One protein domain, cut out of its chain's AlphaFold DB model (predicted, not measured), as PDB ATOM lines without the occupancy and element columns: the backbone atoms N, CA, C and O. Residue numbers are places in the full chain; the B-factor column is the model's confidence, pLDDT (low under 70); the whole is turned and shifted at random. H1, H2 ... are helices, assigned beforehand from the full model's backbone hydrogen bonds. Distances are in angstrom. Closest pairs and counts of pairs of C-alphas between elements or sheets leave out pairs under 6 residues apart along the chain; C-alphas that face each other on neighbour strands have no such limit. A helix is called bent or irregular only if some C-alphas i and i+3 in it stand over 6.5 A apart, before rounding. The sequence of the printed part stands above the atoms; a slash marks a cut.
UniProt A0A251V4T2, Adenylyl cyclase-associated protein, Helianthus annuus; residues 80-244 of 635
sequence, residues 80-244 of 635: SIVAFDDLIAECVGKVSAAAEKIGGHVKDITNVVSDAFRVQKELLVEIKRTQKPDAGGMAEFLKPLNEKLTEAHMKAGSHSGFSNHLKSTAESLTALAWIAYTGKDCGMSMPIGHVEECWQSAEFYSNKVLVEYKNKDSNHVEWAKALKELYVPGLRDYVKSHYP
ATOM      1  N   SER A  80     -49.851  55.251 192.341       91.88
ATOM      2  CA  SER A  80     -51.186  54.933 191.817       91.88
ATOM      3  C   SER A  80     -51.416  55.445 190.397       91.88
ATOM      4  O   SER A  80     -52.161  54.822 189.649       91.88
ATOM      5  N   ILE A  81     -50.816  56.572 190.007       94.00
ATOM      6  CA  ILE A  81     -50.951  57.106 188.644       94.00
ATOM      7  C   ILE A  81     -50.080  56.296 187.684       94.00
ATOM      8  O   ILE A  81     -50.551  55.910 186.618       94.00
ATOM      9  N   VAL A  82     -48.859  55.950 188.102       94.06
ATOM     10  CA  VAL A  82     -47.954  55.090 187.325       94.06
ATOM     11  C   VAL A  82     -48.557  53.698 187.116       94.06
ATOM     12  O   VAL A  82     -48.587  53.211 185.993       94.06
ATOM     13  N   ALA A  83     -49.130  53.087 188.157       94.25
ATOM     14  CA  ALA A  83     -49.801  51.793 188.021       94.25
ATOM     15  C   ALA A  83     -51.016  51.845 187.073       94.25
ATOM     16  O   ALA A  83     -51.351  50.847 186.435       94.25
ATOM     17  N   PHE A  84     -51.680  53.000 186.957       96.31
ATOM     18  CA  PHE A  84     -52.764  53.182 185.992       96.31
ATOM     19  C   PHE A  84     -52.239  53.340 184.561       96.31
ATOM     20  O   PHE A  84     -52.849  52.824 183.630       96.31
ATOM     21  N   ASP A  85     -51.095  54.004 184.380       95.12
ATOM     22  CA  ASP A  85     -50.397  54.043 183.091       95.12
ATOM     23  C   ASP A  85     -49.987  52.648 182.625       95.12
ATOM     24  O   ASP A  85     -50.214  52.306 181.464       95.12
ATOM     25  N   ASP A  86     -49.458  51.826 183.531       95.00
ATOM     26  CA  ASP A  86     -49.111  50.436 183.239       95.00
ATOM     27  C   ASP A  86     -50.361  49.632 182.834       95.00
ATOM     28  O   ASP A  86     -50.334  48.911 181.834       95.00
ATOM     29  N   LEU A  87     -51.493  49.819 183.532       95.94
ATOM     30  CA  LEU A  87     -52.781  49.213 183.169       95.94
ATOM     31  C   LEU A  87     -53.239  49.629 181.760       95.94
ATOM     32  O   LEU A  87     -53.714  48.791 180.991       95.94
ATOM     33  N   ILE A  88     -53.107  50.910 181.402       96.19
ATOM     34  CA  ILE A  88     -53.453  51.402 180.062       96.19
ATOM     35  C   ILE A  88     -52.515  50.787 179.016       96.19
ATOM     36  O   ILE A  88     -52.977  50.240 178.015       96.19
ATOM     37  N   ALA A  89     -51.204  50.840 179.240       94.62
ATOM     38  CA  ALA A  89     -50.219  50.327 178.295       94.62
ATOM     39  C   ALA A  89     -50.379  48.818 178.059       94.62
ATOM     40  O   ALA A  89     -50.301  48.358 176.919       94.62
ATOM     41  N   GLU A  90     -50.638  48.049 179.117       94.38
ATOM     42  CA  GLU A  90     -50.756  46.600 179.030       94.38
ATOM     43  C   GLU A  90     -52.160  46.145 178.613       94.38
ATOM     44  O   GLU A  90     -52.318  45.483 177.587       94.38
ATOM     45  N   CYS A  91     -53.192  46.456 179.401       94.19
ATOM     46  CA  CYS A  91     -54.527  45.898 179.198       94.19
ATOM     47  C   CYS A  91     -55.276  46.613 178.073       94.19
ATOM     48  O   CYS A  91     -55.773  45.951 177.163       94.19
ATOM     49  N   VAL A  92     -55.330  47.951 178.088       95.25
ATOM     50  CA  VAL A  92     -55.991  48.701 177.004       95.25
ATOM     51  C   VAL A  92     -55.229  48.493 175.695       95.25
ATOM     52  O   VAL A  92     -55.854  48.239 174.668       95.25
ATOM     53  N   GLY A  93     -53.892  48.477 175.739       94.81
ATOM     54  CA  GLY A  93     -53.045  48.153 174.589       94.81
ATOM     55  C   GLY A  93     -53.374  46.800 173.945       94.81
ATOM     56  O   GLY A  93     -53.519  46.725 172.723       94.81
ATOM     57  N   LYS A  94     -53.577  45.739 174.743       96.12
ATOM     58  CA  LYS A  94     -54.003  44.415 174.243       96.12
ATOM     59  C   LYS A  94     -55.369  44.464 173.551       96.12
ATOM     60  O   LYS A  94     -55.521  43.891 172.470       96.12
ATOM     61  N   VAL A  95     -56.352  45.153 174.139       96.88
ATOM     62  CA  VAL A  95     -57.697  45.289 173.546       96.88
ATOM     63  C   VAL A  95     -57.630  46.061 172.228       96.88
ATOM     64  O   VAL A  95     -58.205  45.618 171.232       96.88
ATOM     65  N   SER A  96     -56.891  47.172 172.194       96.75
ATOM     66  CA  SER A  96     -56.704  47.986 170.990       96.75
ATOM     67  C   SER A  96     -56.012  47.202 169.877       96.75
ATOM     68  O   SER A  96     -56.506  47.191 168.752       96.75
ATOM     69  N   ALA A  97     -54.946  46.457 170.186       96.75
ATOM     70  CA  ALA A  97     -54.258  45.615 169.209       96.75
ATOM     71  C   ALA A  97     -55.172  44.524 168.623       96.75
ATOM     72  O   ALA A  97     -55.129  44.254 167.424       96.75
ATOM     73  N   ALA A  98     -56.034  43.906 169.439       96.06
ATOM     74  CA  ALA A  98     -57.018  42.940 168.948       96.06
ATOM     75  C   ALA A  98     -58.096  43.610 168.075       96.06
ATOM     76  O   ALA A  98     -58.464  43.082 167.026       96.06
ATOM     77  N   ALA A  99     -58.566  44.799 168.462       96.38
ATOM     78  CA  ALA A  99     -59.559  45.557 167.705       96.38
ATOM     79  C   ALA A  99     -59.024  46.052 166.352       96.38
ATOM     80  O   ALA A  99     -59.778  46.122 165.383       96.38
ATOM     81  N   GLU A 100     -57.728  46.362 166.257       96.69
ATOM     82  CA  GLU A 100     -57.081  46.752 165.000       96.69
ATOM     83  C   GLU A 100     -57.110  45.646 163.948       96.69
ATOM     84  O   GLU A 100     -57.307  45.948 162.771       96.69
ATOM     85  N   LYS A 101     -56.977  44.380 164.363       96.06
ATOM     86  CA  LYS A 101     -57.081  43.225 163.459       96.06
ATOM     87  C   LYS A 101     -58.496  43.049 162.899       96.06
ATOM     88  O   LYS A 101     -58.648  42.599 161.770       96.06
ATOM     89  N   ILE A 102     -59.519  43.396 163.688       95.38
ATOM     90  CA  ILE A 102     -60.936  43.293 163.304       95.38
ATOM     91  C   ILE A 102     -61.345  44.472 162.409       95.38
ATOM     92  O   ILE A 102     -62.001  44.294 161.384       95.38
ATOM     93  N   GLY A 103     -60.958  45.691 162.794       92.88
ATOM     94  CA  GLY A 103     -61.290  46.918 162.074       92.88
ATOM     95  C   GLY A 103     -62.748  47.381 162.229       92.88
ATOM     96  O   GLY A 103     -63.508  46.917 163.082       92.88
ATOM     97  N   GLY A 104     -63.124  48.367 161.409       91.94
ATOM     98  CA  GLY A 104     -64.476  48.931 161.348       91.94
ATOM     99  C   GLY A 104     -65.006  49.447 162.691       91.94
ATOM    100  O   GLY A 104     -64.264  49.982 163.515       91.94
ATOM    101  N   HIS A 105     -66.301  49.234 162.937       92.06
ATOM    102  CA  HIS A 105     -66.983  49.728 164.138       92.06
ATOM    103  C   HIS A 105     -66.405  49.189 165.457       92.06
ATOM    104  O   HIS A 105     -66.510  49.860 166.484       92.06
ATOM    105  N   VAL A 106     -65.792  47.998 165.449       94.38
ATOM    106  CA  VAL A 106     -65.160  47.419 166.646       94.38
ATOM    107  C   VAL A 106     -63.907  48.208 167.022       94.38
ATOM    108  O   VAL A 106     -63.715  48.530 168.197       94.38
ATOM    109  N   LYS A 107     -63.095  48.601 166.033       95.38
ATOM    110  CA  LYS A 107     -61.958  49.506 166.241       95.38
ATOM    111  C   LYS A 107     -62.425  50.872 166.742       95.38
ATOM    112  O   LYS A 107     -61.911  51.362 167.744       95.38
ATOM    113  N   ASP A 108     -63.439  51.449 166.102       94.12
ATOM    114  CA  ASP A 108     -63.927  52.792 166.440       94.12
ATOM    115  C   ASP A 108     -64.441  52.898 167.875       94.12
ATOM    116  O   ASP A 108     -64.192  53.906 168.538       94.12
ATOM    117  N   ILE A 109     -65.165  51.886 168.369       94.31
ATOM    118  CA  ILE A 109     -65.627  51.896 169.760       94.31
ATOM    119  C   ILE A 109     -64.505  51.552 170.742       94.31
ATOM    120  O   ILE A 109     -64.491  52.077 171.851       94.31
ATOM    121  N   THR A 110     -63.536  50.726 170.343       96.44
ATOM    122  CA  THR A 110     -62.368  50.425 171.185       96.44
ATOM    123  C   THR A 110     -61.497  51.669 171.383       96.44
ATOM    124  O   THR A 110     -61.018  51.903 172.486       96.44
ATOM    125  N   ASN A 111     -61.383  52.539 170.377       96.38
ATOM    126  CA  ASN A 111     -60.711  53.833 170.534       96.38
ATOM    127  C   ASN A 111     -61.394  54.721 171.591       96.38
ATOM    128  O   ASN A 111     -60.709  55.420 172.333       96.38
ATOM    129  N   VAL A 112     -62.728  54.649 171.718       96.50
ATOM    130  CA  VAL A 112     -63.456  55.347 172.797       96.50
ATOM    131  C   VAL A 112     -63.053  54.805 174.164       96.50
ATOM    132  O   VAL A 112     -62.935  55.581 175.106       96.50
ATOM    133  N   VAL A 113     -62.781  53.499 174.279       96.69
ATOM    134  CA  VAL A 113     -62.252  52.910 175.520       96.69
ATOM    135  C   VAL A 113     -60.887  53.493 175.851       96.69
ATOM    136  O   VAL A 113     -60.684  53.952 176.973       96.69
ATOM    137  N   SER A 114     -59.971  53.534 174.882       96.38
ATOM    138  CA  SER A 114     -58.646  54.125 175.089       96.38
ATOM    139  C   SER A 114     -58.727  55.591 175.523       96.38
ATOM    140  O   SER A 114     -58.060  55.990 176.478       96.38
ATOM    141  N   ASP A 115     -59.590  56.377 174.877       97.06
ATOM    142  CA  ASP A 115     -59.832  57.769 175.251       97.06
ATOM    143  C   ASP A 115     -60.426  57.898 176.660       97.06
ATOM    144  O   ASP A 115     -59.972  58.740 177.432       97.06
ATOM    145  N   ALA A 116     -61.415  57.073 177.014       97.50
ATOM    146  CA  ALA A 116     -62.074  57.116 178.317       97.50
ATOM    147  C   ALA A 116     -61.104  56.782 179.459       97.50
ATOM    148  O   ALA A 116     -61.106  57.460 180.483       97.50
ATOM    149  N   PHE A 117     -60.226  55.793 179.272       97.69
ATOM    150  CA  PHE A 117     -59.178  55.483 180.248       97.69
ATOM    151  C   PHE A 117     -58.136  56.606 180.348       97.69
ATOM    152  O   PHE A 117     -57.698  56.928 181.451       97.69
ATOM    153  N   ARG A 118     -57.771  57.273 179.245       96.62
ATOM    154  CA  ARG A 118     -56.893  58.455 179.312       96.62
ATOM    155  C   ARG A 118     -57.546  59.602 180.088       96.62
ATOM    156  O   ARG A 118     -56.905  60.181 180.958       96.62
ATOM    157  N   VAL A 119     -58.824  59.878 179.833       97.19
ATOM    158  CA  VAL A 119     -59.595  60.881 180.587       97.19
ATOM    159  C   VAL A 119     -59.675  60.506 182.068       97.19
ATOM    160  O   VAL A 119     -59.455  61.348 182.933       97.19
ATOM    161  N   GLN A 120     -59.913  59.231 182.384       95.81
ATOM    162  CA  GLN A 120     -59.917  58.746 183.763       95.81
ATOM    163  C   GLN A 120     -58.585  59.021 184.466       95.81
ATOM    164  O   GLN A 120     -58.577  59.444 185.618       95.81
ATOM    165  N   LYS A 121     -57.457  58.803 183.782       95.44
ATOM    166  CA  LYS A 121     -56.129  59.108 184.322       95.44
ATOM    167  C   LYS A 121     -56.001  60.591 184.669       95.44
ATOM    168  O   LYS A 121     -55.525  60.919 185.752       95.44
ATOM    169  N   GLU A 122     -56.412  61.472 183.761       95.00
ATOM    170  CA  GLU A 122     -56.378  62.924 183.978       95.00
ATOM    171  C   GLU A 122     -57.221  63.315 185.197       95.00
ATOM    172  O   GLU A 122     -56.747  64.055 186.059       95.00
ATOM    173  N   LEU A 123     -58.413  62.728 185.341       94.12
ATOM    174  CA  LEU A 123     -59.250  62.915 186.524       94.12
ATOM    175  C   LEU A 123     -58.576  62.381 187.794       94.12
ATOM    176  O   LEU A 123     -58.582  63.067 188.806       94.12
ATOM    177  N   LEU A 124     -57.940  61.208 187.769       93.44
ATOM    178  CA  LEU A 124     -57.217  60.679 188.934       93.44
ATOM    179  C   LEU A 124     -56.073  61.601 189.381       93.44
ATOM    180  O   LEU A 124     -55.855  61.753 190.583       93.44
ATOM    181  N   VAL A 125     -55.367  62.237 188.441       93.00
ATOM    182  CA  VAL A 125     -54.352  63.257 188.751       93.00
ATOM    183  C   VAL A 125     -55.003  64.497 189.366       93.00
ATOM    184  O   VAL A 125     -54.479  65.045 190.338       93.00
ATOM    185  N   GLU A 126     -56.152  64.922 188.842       89.69
ATOM    186  CA  GLU A 126     -56.866  66.096 189.338       89.69
ATOM    187  C   GLU A 126     -57.454  65.867 190.742       89.69
ATOM    188  O   GLU A 126     -57.294  66.730 191.598       89.69
ATOM    189  N   ILE A 127     -57.980  64.673 191.061       90.62
ATOM    190  CA  ILE A 127     -58.477  64.304 192.410       90.62
ATOM    191  C   ILE A 127     -57.445  64.617 193.504       90.62
ATOM    192  O   ILE A 127     -57.796  65.055 194.602       90.62
ATOM    193  N   LYS A 128     -56.153  64.438 193.209       86.81
ATOM    194  CA  LYS A 128     -55.047  64.704 194.146       86.81
ATOM    195  C   LYS A 128     -54.800  66.195 194.388       86.81
ATOM    196  O   LYS A 128     -54.083  66.559 195.319       86.81
ATOM    197  N   ARG A 129     -55.375  67.062 193.559       85.56
ATOM    198  CA  ARG A 129     -55.261  68.526 193.603       85.56
ATOM    199  C   ARG A 129     -56.579  69.207 193.956       85.56
ATOM    200  O   ARG A 129     -56.564  70.392 194.280       85.56
ATOM    201  N   THR A 130     -57.692  68.478 193.936       85.81
ATOM    202  CA  THR A 130     -59.030  68.992 194.231       85.81
ATOM    203  C   THR A 130     -59.485  68.600 195.638       85.81
ATOM    204  O   THR A 130     -59.227  67.489 196.107       85.81
ATOM    205  N   GLN A 131     -60.190  69.505 196.318       85.25
ATOM    206  CA  GLN A 131     -60.999  69.132 197.483       85.25
ATOM    207  C   GLN A 131     -62.209  68.319 197.042       85.25
ATOM    208  O   GLN A 131     -62.714  68.534 195.946       85.25
ATOM    209  N   LYS A 132     -62.694  67.420 197.906       84.81
ATOM    210  CA  LYS A 132     -63.891  66.613 197.629       84.81
ATOM    211  C   LYS A 132     -65.044  67.531 197.180       84.81
ATOM    212  O   LYS A 132     -65.520  68.308 198.012       84.81
ATOM    213  N   PRO A 133     -65.486  67.456 195.911       84.38
ATOM    214  CA  PRO A 133     -66.542  68.319 195.408       84.38
ATOM    215  C   PRO A 133     -67.877  68.016 196.091       84.38
ATOM    216  O   PRO A 133     -68.127  66.896 196.554       84.38
ATOM    217  N   ASP A 134     -68.750  69.019 196.138       81.81
ATOM    218  CA  ASP A 134     -70.155  68.824 196.481       81.81
ATOM    219  C   ASP A 134     -70.892  68.097 195.339       81.81
ATOM    220  O   ASP A 134     -70.328  67.828 194.277       81.81
ATOM    221  N   ALA A 135     -72.165  67.739 195.534       76.50
ATOM    222  CA  ALA A 135     -72.908  66.960 194.535       76.50
ATOM    223  C   ALA A 135     -72.967  67.648 193.153       76.50
ATOM    224  O   ALA A 135     -72.905  66.973 192.126       76.50
ATOM    225  N   GLY A 136     -73.044  68.986 193.126       80.06
ATOM    226  CA  GLY A 136     -73.007  69.776 191.895       80.06
ATOM    227  C   GLY A 136     -71.621  69.801 191.247       80.06
ATOM    228  O   GLY A 136     -71.503  69.542 190.050       80.06
ATOM    229  N   GLY A 137     -70.568  70.049 192.032       85.56
ATOM    230  CA  GLY A 137     -69.186  70.044 191.559       85.56
ATOM    231  C   GLY A 137     -68.713  68.667 191.090       85.56
ATOM    232  O   GLY A 137     -67.948  68.575 190.134       85.56
ATOM    233  N   MET A 138     -69.220  67.579 191.681       85.69
ATOM    234  CA  MET A 138     -68.910  66.219 191.231       85.69
ATOM    235  C   MET A 138     -69.405  65.949 189.806       85.69
ATOM    236  O   MET A 138     -68.709  65.300 189.026       85.69
ATOM    237  N   ALA A 139     -70.589  66.447 189.447       87.44
ATOM    238  CA  ALA A 139     -71.124  66.276 188.097       87.44
ATOM    239  C   ALA A 139     -70.272  67.009 187.048       87.44
ATOM    240  O   ALA A 139     -70.061  66.493 185.951       87.44
ATOM    241  N   GLU A 140     -69.756  68.191 187.394       90.12
ATOM    242  CA  GLU A 140     -68.846  68.957 186.539       90.12
ATOM    243  C   GLU A 140     -67.470  68.296 186.432       90.12
ATOM    244  O   GLU A 140     -66.943  68.154 185.330       90.12
ATOM    245  N   PHE A 141     -66.939  67.807 187.553       91.75
ATOM    246  CA  PHE A 141     -65.683  67.067 187.604       91.75
ATOM    247  C   PHE A 141     -65.704  65.832 186.689       91.75
ATOM    248  O   PHE A 141     -64.768  65.587 185.936       91.75
ATOM    249  N   LEU A 142     -66.803  65.073 186.700       93.19
ATOM    250  CA  LEU A 142     -66.955  63.855 185.897       93.19
ATOM    251  C   LEU A 142     -67.392  64.113 184.452       93.19
ATOM    252  O   LEU A 142     -67.501  63.167 183.670       93.19
ATOM    253  N   LYS A 143     -67.654  65.365 184.069       93.81
ATOM    254  CA  LYS A 143     -68.171  65.707 182.740       93.81
ATOM    255  C   LYS A 143     -67.317  65.143 181.589       93.81
ATOM    256  O   LYS A 143     -67.916  64.519 180.713       93.81
ATOM    257  N   PRO A 144     -65.972  65.261 181.585       95.88
ATOM    258  CA  PRO A 144     -65.155  64.719 180.495       95.88
ATOM    259  C   PRO A 144     -65.302  63.198 180.340       95.88
ATOM    260  O   PRO A 144     -65.304  62.669 179.230       95.88
ATOM    261  N   LEU A 145     -65.470  62.483 181.458       95.38
ATOM    262  CA  LEU A 145     -65.711  61.043 181.451       95.38
ATOM    263  C   LEU A 145     -67.122  60.727 180.934       95.38
ATOM    264  O   LEU A 145     -67.285  59.882 180.056       95.38
ATOM    265  N   ASN A 146     -68.140  61.438 181.427       94.62
ATOM    266  CA  ASN A 146     -69.536  61.248 181.028       94.62
ATOM    267  C   ASN A 146     -69.763  61.478 179.525       94.62
ATOM    268  O   ASN A 146     -70.578  60.785 178.912       94.62
ATOM    269  N   GLU A 147     -69.026  62.406 178.910       96.31
ATOM    270  CA  GLU A 147     -69.035  62.614 177.458       96.31
ATOM    271  C   GLU A 147     -68.567  61.360 176.706       96.31
ATOM    272  O   GLU A 147     -69.215  60.946 175.743       96.31
ATOM    273  N   LYS A 148     -67.513  60.687 177.188       96.44
ATOM    274  CA  LYS A 148     -67.013  59.439 176.589       96.44
ATOM    275  C   LYS A 148     -67.948  58.250 176.806       96.44
ATOM    276  O   LYS A 148     -68.149  57.462 175.882       96.44
ATOM    277  N   LEU A 149     -68.576  58.145 177.977       94.50
ATOM    278  CA  LEU A 149     -69.620  57.142 178.229       94.50
ATOM    279  C   LEU A 149     -70.809  57.344 177.278       94.50
ATOM    280  O   LEU A 149     -71.282  56.395 176.651       94.50
ATOM    281  N   THR A 150     -71.254  58.592 177.112       94.38
ATOM    282  CA  THR A 150     -72.348  58.937 176.194       94.38
ATOM    283  C   THR A 150     -71.972  58.632 174.744       94.38
ATOM    284  O   THR A 150     -72.769  58.035 174.020       94.38
ATOM    285  N   GLU A 151     -70.746  58.962 174.319       94.25
ATOM    286  CA  GLU A 151     -70.225  58.623 172.988       94.25
ATOM    287  C   GLU A 151     -70.307  57.107 172.725       94.25
ATOM    288  O   GLU A 151     -70.785  56.680 171.668       94.25
ATOM    289  N   ALA A 152     -69.902  56.284 173.697       93.62
ATOM    290  CA  ALA A 152     -69.960  54.829 173.585       93.62
ATOM    291  C   ALA A 152     -71.403  54.302 173.474       93.62
ATOM    292  O   ALA A 152     -71.689  53.485 172.595       93.62
ATOM    293  N   HIS A 153     -72.329  54.796 174.305       91.19
ATOM    294  CA  HIS A 153     -73.741  54.396 174.249       91.19
ATOM    295  C   HIS A 153     -74.419  54.810 172.936       91.19
ATOM    296  O   HIS A 153     -75.179  54.027 172.363       91.19
ATOM    297  N   MET A 154     -74.100  55.994 172.406       90.62
ATOM    298  CA  MET A 154     -74.608  56.437 171.106       90.62
ATOM    299  C   MET A 154     -74.112  55.541 169.968       90.62
ATOM    300  O   MET A 154     -74.900  55.148 169.105       90.62
ATOM    301  N   LYS A 155     -72.832  55.140 169.988       88.44
ATOM    302  CA  LYS A 155     -72.293  54.169 169.020       88.44
ATOM    303  C   LYS A 155     -72.971  52.802 169.158       88.44
ATOM    304  O   LYS A 155     -73.303  52.192 168.144       88.44
ATOM    305  N   ALA A 156     -73.248  52.344 170.380       86.88
ATOM    306  CA  ALA A 156     -73.933  51.074 170.632       86.88
ATOM    307  C   ALA A 156     -75.397  51.030 170.157       86.88
ATOM    308  O   ALA A 156     -75.906  49.942 169.871       86.88
ATOM    309  N   GLY A 157     -76.055  52.187 170.025       76.81
ATOM    310  CA  GLY A 157     -77.393  52.323 169.438       76.81
ATOM    311  C   GLY A 157     -77.437  52.253 167.905       76.81
ATOM    312  O   GLY A 157     -78.522  52.204 167.327       76.81
ATOM    313  N   SER A 158     -76.284  52.237 167.229       75.38
ATOM    314  CA  SER A 158     -76.210  52.141 165.768       75.38
ATOM    315  C   SER A 158     -76.507  50.720 165.265       75.38
ATOM    316  O   SER A 158     -76.088  49.730 165.875       75.38
ATOM    317  N   HIS A 159     -77.181  50.606 164.114       67.50
ATOM    318  CA  HIS A 159     -77.532  49.339 163.450       67.50
ATOM    319  C   HIS A 159     -76.317  48.681 162.766       67.50
ATOM    320  O   HIS A 159     -76.327  48.392 161.572       67.50
ATOM    321  N   SER A 160     -75.241  48.461 163.521       77.00
ATOM    322  CA  SER A 160     -74.043  47.781 163.027       77.00
ATOM    323  C   SER A 160     -74.191  46.257 163.084       77.00
ATOM    324  O   SER A 160     -74.829  45.709 163.988       77.00
ATOM    325  N   GLY A 161     -73.495  45.556 162.183       82.50
ATOM    326  CA  GLY A 161     -73.329  44.096 162.251       82.50
ATOM    327  C   GLY A 161     -72.572  43.606 163.496       82.50
ATOM    328  O   GLY A 161     -72.524  42.409 163.745       82.50
ATOM    329  N   PHE A 162     -72.020  44.518 164.308       90.50
ATOM    330  CA  PHE A 162     -71.240  44.217 165.510       90.50
ATOM    331  C   PHE A 162     -71.933  44.675 166.803       90.50
ATOM    332  O   PHE A 162     -71.261  44.969 167.789       90.50
ATOM    333  N   SER A 163     -73.272  44.716 166.840       91.62
ATOM    334  CA  SER A 163     -74.042  45.231 167.990       91.62
ATOM    335  C   SER A 163     -73.623  44.631 169.342       91.62
ATOM    336  O   SER A 163     -73.538  45.360 170.326       91.62
ATOM    337  N   ASN A 164     -73.286  43.334 169.399       95.06
ATOM    338  CA  ASN A 164     -72.817  42.696 170.636       95.06
ATOM    339  C   ASN A 164     -71.467  43.256 171.120       95.06
ATOM    340  O   ASN A 164     -71.302  43.464 172.317       95.06
ATOM    341  N   HIS A 165     -70.535  43.565 170.210       95.69
ATOM    342  CA  HIS A 165     -69.267  44.216 170.563       95.69
ATOM    343  C   HIS A 165     -69.536  45.610 171.114       95.69
ATOM    344  O   HIS A 165     -69.042  45.965 172.179       95.69
ATOM    345  N   LEU A 166     -70.373  46.379 170.409       95.06
ATOM    346  CA  LEU A 166     -70.633  47.759 170.790       95.06
ATOM    347  C   LEU A 166     -71.328  47.854 172.154       95.06
ATOM    348  O   LEU A 166     -70.931  48.656 172.995       95.06
ATOM    349  N   LYS A 167     -72.329  46.998 172.393       95.06
ATOM    350  CA  LYS A 167     -73.030  46.912 173.680       95.06
ATOM    351  C   LYS A 167     -72.108  46.434 174.794       95.06
ATOM    352  O   LYS A 167     -72.091  47.054 175.846       95.06
ATOM    353  N   SER A 168     -71.299  45.398 174.554       96.38
ATOM    354  CA  SER A 168     -70.317  44.935 175.541       96.38
ATOM    355  C   SER A 168     -69.384  46.069 175.966       96.38
ATOM    356  O   SER A 168     -69.138  46.245 177.155       96.38
ATOM    357  N   THR A 169     -68.897  46.863 175.013       95.94
ATOM    358  CA  THR A 169     -68.019  47.995 175.309       95.94
ATOM    359  C   THR A 169     -68.740  49.102 176.073       95.94
ATOM    360  O   THR A 169     -68.230  49.543 177.102       95.94
ATOM    361  N   ALA A 170     -69.918  49.532 175.611       95.06
ATOM    362  CA  ALA A 170     -70.675  50.608 176.249       95.06
ATOM    363  C   ALA A 170     -71.052  50.268 177.700       95.06
ATOM    364  O   ALA A 170     -70.781  51.063 178.596       95.06
ATOM    365  N   GLU A 171     -71.572  49.061 177.947       95.06
ATOM    366  CA  GLU A 171     -71.898  48.607 179.304       95.06
ATOM    367  C   GLU A 171     -70.642  48.514 180.180       95.06
ATOM    368  O   GLU A 171     -70.660  48.940 181.331       95.06
ATOM    369  N   SER A 172     -69.515  48.033 179.637       96.00
ATOM    370  CA  SER A 172     -68.273  47.902 180.410       96.00
ATOM    371  C   SER A 172     -67.676  49.251 180.828       96.00
ATOM    372  O   SER A 172     -67.144  49.372 181.929       96.00
ATOM    373  N   LEU A 173     -67.814  50.292 179.996       96.25
ATOM    374  CA  LEU A 173     -67.253  51.621 180.266       96.25
ATOM    375  C   LEU A 173     -67.886  52.318 181.469       96.25
ATOM    376  O   LEU A 173     -67.239  53.154 182.101       96.25
ATOM    377  N   THR A 174     -69.110  51.935 181.837       94.75
ATOM    378  CA  THR A 174     -69.765  52.420 183.060       94.75
ATOM    379  C   THR A 174     -68.968  52.085 184.327       94.75
ATOM    380  O   THR A 174     -69.078  52.798 185.326       94.75
ATOM    381  N   ALA A 175     -68.080  51.081 184.276       96.69
ATOM    382  CA  ALA A 175     -67.181  50.742 185.374       96.69
ATOM    383  C   ALA A 175     -66.265  51.910 185.763       96.69
ATOM    384  O   ALA A 175     -65.954  52.058 186.941       96.69
ATOM    385  N   LEU A 176     -65.866  52.774 184.817       96.75
ATOM    386  CA  LEU A 176     -64.997  53.930 185.089       96.75
ATOM    387  C   LEU A 176     -65.644  54.962 186.024       96.75
ATOM    388  O   LEU A 176     -64.932  55.720 186.682       96.75
ATOM    389  N   ALA A 177     -66.973  54.946 186.163       94.75
ATOM    390  CA  ALA A 177     -67.695  55.814 187.088       94.75
ATOM    391  C   ALA A 177     -67.411  55.511 188.574       94.75
ATOM    392  O   ALA A 177     -67.875  56.251 189.435       94.75
ATOM    393  N   TRP A 178     -66.602  54.493 188.907       95.19
ATOM    394  CA  TRP A 178     -66.201  54.192 190.288       95.19
ATOM    395  C   TRP A 178     -65.552  55.384 191.019       95.19
ATOM    396  O   TRP A 178     -65.655  55.482 192.241       95.19
ATOM    397  N   ILE A 179     -64.925  56.326 190.296       94.00
ATOM    398  CA  ILE A 179     -64.361  57.559 190.886       94.00
ATOM    399  C   ILE A 179     -65.427  58.540 191.395       94.00
ATOM    400  O   ILE A 179     -65.109  59.502 192.089       94.00
ATOM    401  N   ALA A 180     -66.697  58.305 191.076       91.88
ATOM    402  CA  ALA A 180     -67.815  59.054 191.625       91.88
ATOM    403  C   ALA A 180     -68.191  58.584 193.045       91.88
ATOM    404  O   ALA A 180     -68.994  59.233 193.718       91.88
ATOM    405  N   TYR A 181     -67.629  57.465 193.521       91.81
ATOM    406  CA  TYR A 181     -67.884  56.951 194.862       91.81
ATOM    407  C   TYR A 181     -67.398  57.935 195.930       91.81
ATOM    408  O   TYR A 181     -66.205  58.207 196.064       91.81
ATOM    409  N   THR A 182     -68.331  58.448 196.731       86.62
ATOM    410  CA  THR A 182     -68.053  59.444 197.779       86.62
ATOM    411  C   THR A 182     -68.339  58.934 199.192       86.62
ATOM    412  O   THR A 182     -68.252  59.711 200.150       86.62
ATOM    413  N   GLY A 183     -68.635  57.642 199.341       84.75
ATOM    414  CA  GLY A 183     -68.945  56.983 200.607       84.75
ATOM    415  C   GLY A 183     -70.124  56.019 200.470       84.75
ATOM    416  O   GLY A 183     -70.736  55.912 199.416       84.75
ATOM    417  N   LYS A 184     -70.462  55.308 201.548       79.06
ATOM    418  CA  LYS A 184     -71.527  54.286 201.527       79.06
ATOM    419  C   LYS A 184     -72.922  54.862 201.262       79.06
ATOM    420  O   LYS A 184     -73.775  54.152 200.747       79.06
ATOM    421  N   ASP A 185     -73.123  56.142 201.559       78.19
ATOM    422  CA  ASP A 185     -74.421  56.808 201.449       78.19
ATOM    423  C   ASP A 185     -74.655  57.460 200.071       78.19
ATOM    424  O   ASP A 185     -75.709  58.044 199.842       78.19
ATOM    425  N   CYS A 186     -73.703  57.366 199.127       78.88
ATOM    426  CA  CYS A 186     -73.812  58.022 197.816       78.88
ATOM    427  C   CYS A 186     -74.606  57.223 196.766       78.88
ATOM    428  O   CYS A 186     -74.596  57.578 195.590       78.88
ATOM    429  N   GLY A 187     -75.253  56.122 197.165       80.12
ATOM    430  CA  GLY A 187     -76.088  55.300 196.281       80.12
ATOM    431  C   GLY A 187     -75.331  54.469 195.237       80.12
ATOM    432  O   GLY A 187     -75.974  53.843 194.401       80.12
ATOM    433  N   MET A 188     -73.995  54.431 195.287       83.81
ATOM    434  CA  MET A 188     -73.158  53.524 194.492       83.81
ATOM    435  C   MET A 188     -72.623  52.383 195.357       83.81
ATOM    436  O   MET A 188     -72.346  52.566 196.548       83.81
ATOM    437  N   SER A 189     -72.441  51.211 194.747       88.25
ATOM    438  CA  SER A 189     -71.700  50.111 195.362       88.25
ATOM    439  C   SER A 189     -70.241  50.525 195.605       88.25
ATOM    440  O   SER A 189     -69.745  51.521 195.070       88.25
ATOM    441  N   MET A 190     -69.537  49.801 196.483       91.81
ATOM    442  CA  MET A 190     -68.117  50.092 196.717       91.81
ATOM    443  C   MET A 190     -67.336  49.977 195.398       91.81
ATOM    444  O   MET A 190     -67.669  49.102 194.605       91.81
ATOM    445  N   PRO A 191     -66.267  50.762 195.179       93.62
ATOM    446  CA  PRO A 191     -65.585  50.859 193.883       93.62
ATOM    447  C   PRO A 191     -65.247  49.522 193.215       93.62
ATOM    448  O   PRO A 191     -65.456  49.354 192.019       93.62
ATOM    449  N   ILE A 192     -64.765  48.550 193.994       94.69
ATOM    450  CA  ILE A 192     -64.449  47.200 193.506       94.69
ATOM    451  C   ILE A 192     -65.723  46.480 193.037       94.69
ATOM    452  O   ILE A 192     -65.737  45.907 191.952       94.69
ATOM    453  N   GLY A 193     -66.786  46.537 193.845       93.00
ATOM    454  CA  GLY A 193     -68.084  45.942 193.525       93.00
ATOM    455  C   GLY A 193     -68.735  46.605 192.313       93.00
ATOM    456  O   GLY A 193     -69.218  45.899 191.440       93.00
ATOM    457  N   HIS A 194     -68.639  47.932 192.193       94.38
ATOM    458  CA  HIS A 194     -69.120  48.677 191.024       94.38
ATOM    459  C   HIS A 194     -68.450  48.191 189.736       94.38
ATOM    460  O   HIS A 194     -69.126  47.893 188.755       94.38
ATOM    461  N   VAL A 195     -67.120  48.032 189.739       96.69
ATOM    462  CA  VAL A 195     -66.389  47.495 188.576       96.69
ATOM    463  C   VAL A 195     -66.836  46.064 188.240       96.69
ATOM    464  O   VAL A 195     -67.021  45.746 187.065       96.69
ATOM    465  N   GLU A 196     -67.039  45.208 189.247       95.06
ATOM    466  CA  GLU A 196     -67.496  43.823 189.060       95.06
ATOM    467  C   GLU A 196     -68.937  43.753 188.510       95.06
ATOM    468  O   GLU A 196     -69.190  43.018 187.555       95.06
ATOM    469  N   GLU A 197     -69.864  44.549 189.046       93.44
ATOM    470  CA  GLU A 197     -71.268  44.645 188.608       93.44
ATOM    471  C   GLU A 197     -71.386  45.168 187.163       93.44
ATOM    472  O   GLU A 197     -72.121  44.609 186.336       93.44
ATOM    473  N   CYS A 198     -70.613  46.203 186.818       93.69
ATOM    474  CA  CYS A 198     -70.532  46.728 185.454       93.69
ATOM    475  C   CYS A 198     -69.964  45.683 184.481       93.69
ATOM    476  O   CYS A 198     -70.498  45.505 183.380       93.69
ATOM    477  N   TRP A 199     -68.925  44.940 184.885       96.56
ATOM    478  CA  TRP A 199     -68.396  43.854 184.060       96.56
ATOM    479  C   TRP A 199     -69.422  42.735 183.855       96.56
ATOM    480  O   TRP A 199     -69.584  42.287 182.726       96.56
ATOM    481  N   GLN A 200     -70.158  42.307 184.885       94.25
ATOM    482  CA  GLN A 200     -71.191  41.266 184.748       94.25
ATOM    483  C   GLN A 200     -72.253  41.637 183.702       94.25
ATOM    484  O   GLN A 200     -72.682  40.794 182.908       94.25
ATOM    485  N   SER A 201     -72.633  42.914 183.649       91.69
ATOM    486  CA  SER A 201     -73.576  43.431 182.651       91.69
ATOM    487  C   SER A 201     -72.994  43.382 181.232       91.69
ATOM    488  O   SER A 201     -73.661  42.939 180.290       91.69
ATOM    489  N   ALA A 202     -71.726  43.765 181.070       96.00
ATOM    490  CA  ALA A 202     -71.009  43.672 179.798       96.00
ATOM    491  C   ALA A 202     -70.744  42.221 179.357       96.00
ATOM    492  O   ALA A 202     -70.812  41.898 178.167       96.00
ATOM    493  N   GLU A 203     -70.482  41.329 180.314       95.31
ATOM    494  CA  GLU A 203     -70.112  39.934 180.091       95.31
ATOM    495  C   GLU A 203     -71.211  39.170 179.352       95.31
ATOM    496  O   GLU A 203     -70.913  38.333 178.502       95.31
ATOM    497  N   PHE A 204     -72.481  39.510 179.581       95.19
ATOM    498  CA  PHE A 204     -73.595  38.953 178.815       95.19
ATOM    499  C   PHE A 204     -73.424  39.148 177.299       95.19
ATOM    500  O   PHE A 204     -73.623  38.210 176.521       95.19
ATOM    501  N   TYR A 205     -73.036  40.349 176.863       96.31
ATOM    502  CA  TYR A 205     -72.816  40.654 175.448       96.31
ATOM    503  C   TYR A 205     -71.478  40.104 174.947       96.31
ATOM    504  O   TYR A 205     -71.425  39.561 173.842       96.31
ATOM    505  N   SER A 206     -70.426  40.160 175.769       96.94
ATOM    506  CA  SER A 206     -69.127  39.547 175.459       96.94
ATOM    507  C   SER A 206     -69.254  38.036 175.215       96.94
ATOM    508  O   SER A 206     -68.750  37.505 174.225       96.94
ATOM    509  N   ASN A 207     -70.046  37.331 176.028       96.94
ATOM    510  CA  ASN A 207     -70.321  35.905 175.850       96.94
ATOM    511  C   ASN A 207     -71.031  35.606 174.525       96.94
ATOM    512  O   ASN A 207     -70.749  34.586 173.895       96.94
ATOM    513  N   LYS A 208     -71.910  36.498 174.053       96.19
ATOM    514  CA  LYS A 208     -72.522  36.357 172.724       96.19
ATOM    515  C   LYS A 208     -71.490  36.479 171.609       96.19
ATOM    516  O   LYS A 208     -71.538  35.678 170.681       96.19
ATOM    517  N   VAL A 209     -70.532  37.405 171.728       96.50
ATOM    518  CA  VAL A 209     -69.392  37.498 170.797       96.50
ATOM    519  C   VAL A 209     -68.597  36.191 170.798       96.50
ATOM    520  O   VAL A 209     -68.343  35.624 169.737       96.50
ATOM    521  N   LEU A 210     -68.273  35.649 171.975       96.25
ATOM    522  CA  LEU A 210     -67.554  34.378 172.081       96.25
ATOM    523  C   LEU A 210     -68.317  33.227 171.411       96.25
ATOM    524  O   LEU A 210     -67.732  32.456 170.655       96.25
ATOM    525  N   VAL A 211     -69.626  33.109 171.647       96.31
ATOM    526  CA  VAL A 211     -70.456  32.054 171.044       96.31
ATOM    527  C   VAL A 211     -70.546  32.200 169.527       96.31
ATOM    528  O   VAL A 211     -70.482  31.195 168.818       96.31
ATOM    529  N   GLU A 212     -70.687  33.428 169.034       95.12
ATOM    530  CA  GLU A 212     -70.846  33.714 167.613       95.12
ATOM    531  C   GLU A 212     -69.551  33.492 166.820       95.12
ATOM    532  O   GLU A 212     -69.607  32.970 165.702       95.12
ATOM    533  N   TYR A 213     -68.399  33.852 167.394       95.50
ATOM    534  CA  TYR A 213     -67.124  33.897 166.678       95.50
ATOM    535  C   TYR A 213     -66.140  32.775 167.026       95.50
ATOM    536  O   TYR A 213     -65.166  32.610 166.294       95.50
ATOM    537  N   LYS A 214     -66.410  31.930 168.039       93.12
ATOM    538  CA  LYS A 214     -65.516  30.819 168.457       93.12
ATOM    539  C   LYS A 214     -65.005  29.915 167.329       93.12
ATOM    540  O   LYS A 214     -63.905  29.396 167.438       93.12
ATOM    541  N   ASN A 215     -65.798  29.733 166.272       94.75
ATOM    542  CA  ASN A 215     -65.470  28.878 165.127       94.75
ATOM    543  C   ASN A 215     -65.383  29.662 163.804       94.75
ATOM    544  O   ASN A 215     -65.327  29.045 162.744       94.75
ATOM    545  N   LYS A 216     -65.449  31.000 163.848       93.56
ATOM    546  CA  LYS A 216     -65.453  31.860 162.654       93.56
ATOM    547  C   LYS A 216     -64.153  32.642 162.531       93.56
ATOM    548  O   LYS A 216     -63.475  32.532 161.519       93.56
ATOM    549  N   ASP A 217     -63.816  33.411 163.564       93.69
ATOM    550  CA  ASP A 217     -62.637  34.272 163.573       93.69
ATOM    551  C   ASP A 217     -62.084  34.411 164.999       93.69
ATOM    552  O   ASP A 217     -62.777  34.853 165.921       93.69
ATOM    553  N   SER A 218     -60.814  34.034 165.163       95.12
ATOM    554  CA  SER A 218     -60.090  34.096 166.437       95.12
ATOM    555  C   SER A 218     -59.901  35.531 166.930       95.12
ATOM    556  O   SER A 218     -59.891  35.751 168.138       95.12
ATOM    557  N   ASN A 219     -59.818  36.523 166.038       96.31
ATOM    558  CA  ASN A 219     -59.554  37.910 166.430       96.31
ATOM    559  C   ASN A 219     -60.668  38.474 167.325       96.31
ATOM    560  O   ASN A 219     -60.394  39.139 168.322       96.31
ATOM    561  N   HIS A 220     -61.928  38.142 167.028       96.56
ATOM    562  CA  HIS A 220     -63.084  38.523 167.846       96.56
ATOM    563  C   HIS A 220     -63.076  37.855 169.228       96.56
ATOM    564  O   HIS A 220     -63.461  38.461 170.228       96.56
ATOM    565  N   VAL A 221     -62.606  36.606 169.297       97.19
ATOM    566  CA  VAL A 221     -62.459  35.862 170.554       97.19
ATOM    567  C   VAL A 221     -61.332  36.451 171.402       97.19
ATOM    568  O   VAL A 221     -61.499  36.619 172.609       97.19
ATOM    569  N   GLU A 222     -60.198  36.777 170.779       97.06
ATOM    570  CA  GLU A 222     -59.069  37.464 171.413       97.06
ATOM    571  C   GLU A 222     -59.497  38.821 171.971       97.06
ATOM    572  O   GLU A 222     -59.231  39.108 173.137       97.06
ATOM    573  N   TRP A 223     -60.234  39.615 171.189       98.19
ATOM    574  CA  TRP A 223     -60.759  40.908 171.628       98.19
ATOM    575  C   TRP A 223     -61.694  40.779 172.836       98.19
ATOM    576  O   TRP A 223     -61.518  41.486 173.824       98.19
ATOM    577  N   ALA A 224     -62.645  39.841 172.806       97.50
ATOM    578  CA  ALA A 224     -63.593  39.640 173.905       97.50
ATOM    579  C   ALA A 224     -62.901  39.189 175.207       97.50
ATOM    580  O   ALA A 224     -63.275  39.628 176.298       97.50
ATOM    581  N   LYS A 225     -61.866  38.344 175.100       97.44
ATOM    582  CA  LYS A 225     -61.035  37.931 176.243       97.44
ATOM    583  C   LYS A 225     -60.182  39.080 176.775       97.44
ATOM    584  O   LYS A 225     -60.168  39.293 177.981       97.44
ATOM    585  N   ALA A 226     -59.537  39.846 175.896       97.69
ATOM    586  CA  ALA A 226     -58.757  41.013 176.291       97.69
ATOM    587  C   ALA A 226     -59.641  42.061 176.988       97.69
ATOM    588  O   ALA A 226     -59.239  42.636 177.997       97.69
ATOM    589  N   LEU A 227     -60.868  42.275 176.491       97.94
ATOM    590  CA  LEU A 227     -61.826  43.184 177.116       97.94
ATOM    591  C   LEU A 227     -62.202  42.707 178.524       97.94
ATOM    592  O   LEU A 227     -62.268  43.519 179.439       97.94
ATOM    593  N   LYS A 228     -62.392  41.397 178.720       97.38
ATOM    594  CA  LYS A 228     -62.600  40.815 180.053       97.38
ATOM    595  C   LYS A 228     -61.419  41.079 180.973       97.38
ATOM    596  O   LYS A 228     -61.616  41.614 182.058       97.38
ATOM    597  N   GLU A 229     -60.211  40.751 180.525       97.06
ATOM    598  CA  GLU A 229     -58.982  40.928 181.305       97.06
ATOM    599  C   GLU A 229     -58.739  42.388 181.705       97.06
ATOM    600  O   GLU A 229     -58.239  42.635 182.802       97.06
ATOM    601  N   LEU A 230     -59.135  43.351 180.862       98.06
ATOM    602  CA  LEU A 230     -59.049  44.780 181.163       98.06
ATOM    603  C   LEU A 230     -59.855  45.169 182.408       98.06
ATOM    604  O   LEU A 230     -59.364  45.955 183.213       98.06
ATOM    605  N   TYR A 231     -61.065  44.640 182.587       97.56
ATOM    606  CA  TYR A 231     -61.895  44.979 183.748       97.56
ATOM    607  C   TYR A 231     -61.658  44.034 184.924       97.56
ATOM    608  O   TYR A 231     -61.497  44.491 186.057       97.56
ATOM    609  N   VAL A 232     -61.588  42.728 184.657       95.69
ATOM    610  CA  VAL A 232     -61.385  41.672 185.652       95.69
ATOM    611  C   VAL A 232     -60.332  40.680 185.117       95.69
ATOM    612  O   VAL A 232     -60.658  39.859 184.255       95.69
ATOM    613  N   PRO A 233     -59.081  40.704 185.620       95.44
ATOM    614  CA  PRO A 233     -58.647  41.376 186.851       95.44
ATOM    615  C   PRO A 233     -58.220  42.851 186.730       95.44
ATOM    616  O   PRO A 233     -58.200  43.515 187.758       95.44
ATOM    617  N   GLY A 234     -57.891  43.382 185.546       96.62
ATOM    618  CA  GLY A 234     -57.114  44.626 185.378       96.62
ATOM    619  C   GLY A 234     -57.558  45.827 186.229       96.62
ATOM    620  O   GLY A 234     -56.910  46.176 187.218       96.62
ATOM    621  N   LEU A 235     -58.669  46.471 185.859       97.62
ATOM    622  CA  LEU A 235     -59.195  47.646 186.561       97.62
ATOM    623  C   LEU A 235     -59.604  47.312 187.999       97.62
ATOM    624  O   LEU A 235     -59.353  48.093 188.915       97.62
ATOM    625  N   ARG A 236     -60.223  46.150 188.210       96.88
ATOM    626  CA  ARG A 236     -60.683  45.707 189.528       96.88
ATOM    627  C   ARG A 236     -59.527  45.622 190.525       96.88
ATOM    628  O   ARG A 236     -59.639  46.136 191.639       96.88
ATOM    629  N   ASP A 237     -58.426  44.979 190.151       97.00
ATOM    630  CA  ASP A 237     -57.270  44.788 191.031       97.00
ATOM    631  C   ASP A 237     -56.480  46.084 191.223       97.00
ATOM    632  O   ASP A 237     -55.990  46.334 192.329       97.00
ATOM    633  N   TYR A 238     -56.449  46.960 190.212       97.31
ATOM    634  CA  TYR A 238     -55.961  48.330 190.364       97.31
ATOM    635  C   TYR A 238     -56.744  49.090 191.447       97.31
ATOM    636  O   TYR A 238     -56.156  49.605 192.403       97.31
ATOM    637  N   VAL A 239     -58.079  49.110 191.347       96.62
ATOM    638  CA  VAL A 239     -58.953  49.786 192.320       96.62
ATOM    639  C   VAL A 239     -58.796  49.166 193.704       96.62
ATOM    640  O   VAL A 239     -58.670  49.887 194.688       96.62
ATOM    641  N   LYS A 240     -58.725  47.838 193.801       95.06
ATOM    642  CA  LYS A 240     -58.509  47.149 195.077       95.06
ATOM    643  C   LYS A 240     -57.184  47.528 195.741       95.06
ATOM    644  O   LYS A 240     -57.142  47.656 196.963       95.06
ATOM    645  N   SER A 241     -56.122  47.688 194.956       95.06
ATOM    646  CA  SER A 241     -54.775  47.945 195.473       95.06
ATOM    647  C   SER A 241     -54.553  49.413 195.839       95.06
ATOM    648  O   SER A 241     -53.869  49.696 196.819       95.06
ATOM    649  N   HIS A 242     -55.145  50.346 195.087       93.44
ATOM    650  CA  HIS A 242     -54.885  51.783 195.243       93.44
ATOM    651  C   HIS A 242     -56.059  52.586 195.821       93.44
ATOM    652  O   HIS A 242     -55.828  53.596 196.481       93.44
ATOM    653  N   TYR A 243     -57.303  52.146 195.610       93.88
ATOM    654  CA  TYR A 243     -58.524  52.864 196.006       93.88
ATOM    655  C   TYR A 243     -59.617  51.944 196.592       93.88
ATOM    656  O   TYR A 243     -60.778  52.022 196.182       93.88
ATOM    657  N   PRO A 244     -59.308  51.083 197.583       90.38
ATOM    658  CA  PRO A 244     -60.273  50.118 198.118       90.38
ATOM    659  C   PRO A 244     -61.511  50.771 198.755       90.38
ATOM    660  O   PRO A 244     -62.573  50.154 198.816       90.38
TER     661      PRO A 244
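AT A GLANCE: This is residues 80 to 244 of the 635 residues of the protein "Adenylyl cyclase-associated protein" of Helianthus annuus (UniProt A0A251V4T2). This is a long bundle of helices lying side by side: H1, H2, H5, H6 and H7 follow one another round the long axis, H7 packs back on H1, and H4 packs on H2 and H5. Short H3 sits near one end. The 165 printed residues hold seven named helices, H1 to H7 in chain order, and no named strand, an all-helix domain. It is compact, radius of gyration of the C-alphas 15.6 A, yet elongated, spanning 51 by 30 by 23 A.

IN THESE COORDINATES: Find C-alpha 80 at (-51.186, 54.933, 191.817); from there H1 runs 32.3 A to residue 102. Next come H2, residues 104 to 127, 35.2 A; H3, 135 to 141; H4, 143 to 156; H5, 163 to 180, 28.1 A, only just irregular, with C-alphas 176 and 179 6.9 A apart; and H6, 191 to 213, 32.1 A, with a kink of 39 degrees near residue 203. H7, 218 to 242, was assigned as one helix by its hydrogen bonds but is bent, C-alphas 230 and 233 being 6.6 A apart; its arms are H7a, 218 to 230, and H7b, 233 to 242, which ends with C-alpha 242 at (-54.885, 51.783, 195.243).

HOW THE PARTS SIT: H1 and H2 form a hairpin, closest at C-alphas 99 and 107, 4.8 A. H2 touches H5, the same way at 2 degrees, a shallow tilt, closest at C-alphas 106 and 165, 6.5 A. H5 and H6 form a hairpin, closest at C-alphas 168 and 202, 4.5 A. H1 touches H7a, closest at C-alphas 98 and 223, 5.0 A. H7a and H7b have every O i to N i+4 pair within hydrogen-bond range; H5 has 7 of 14.

THE WHOLE: C-alphas 131 and 215 are farthest apart, 51.8 A. The printed part has no cut and no long link; His 159 is under 70 in pLDDT.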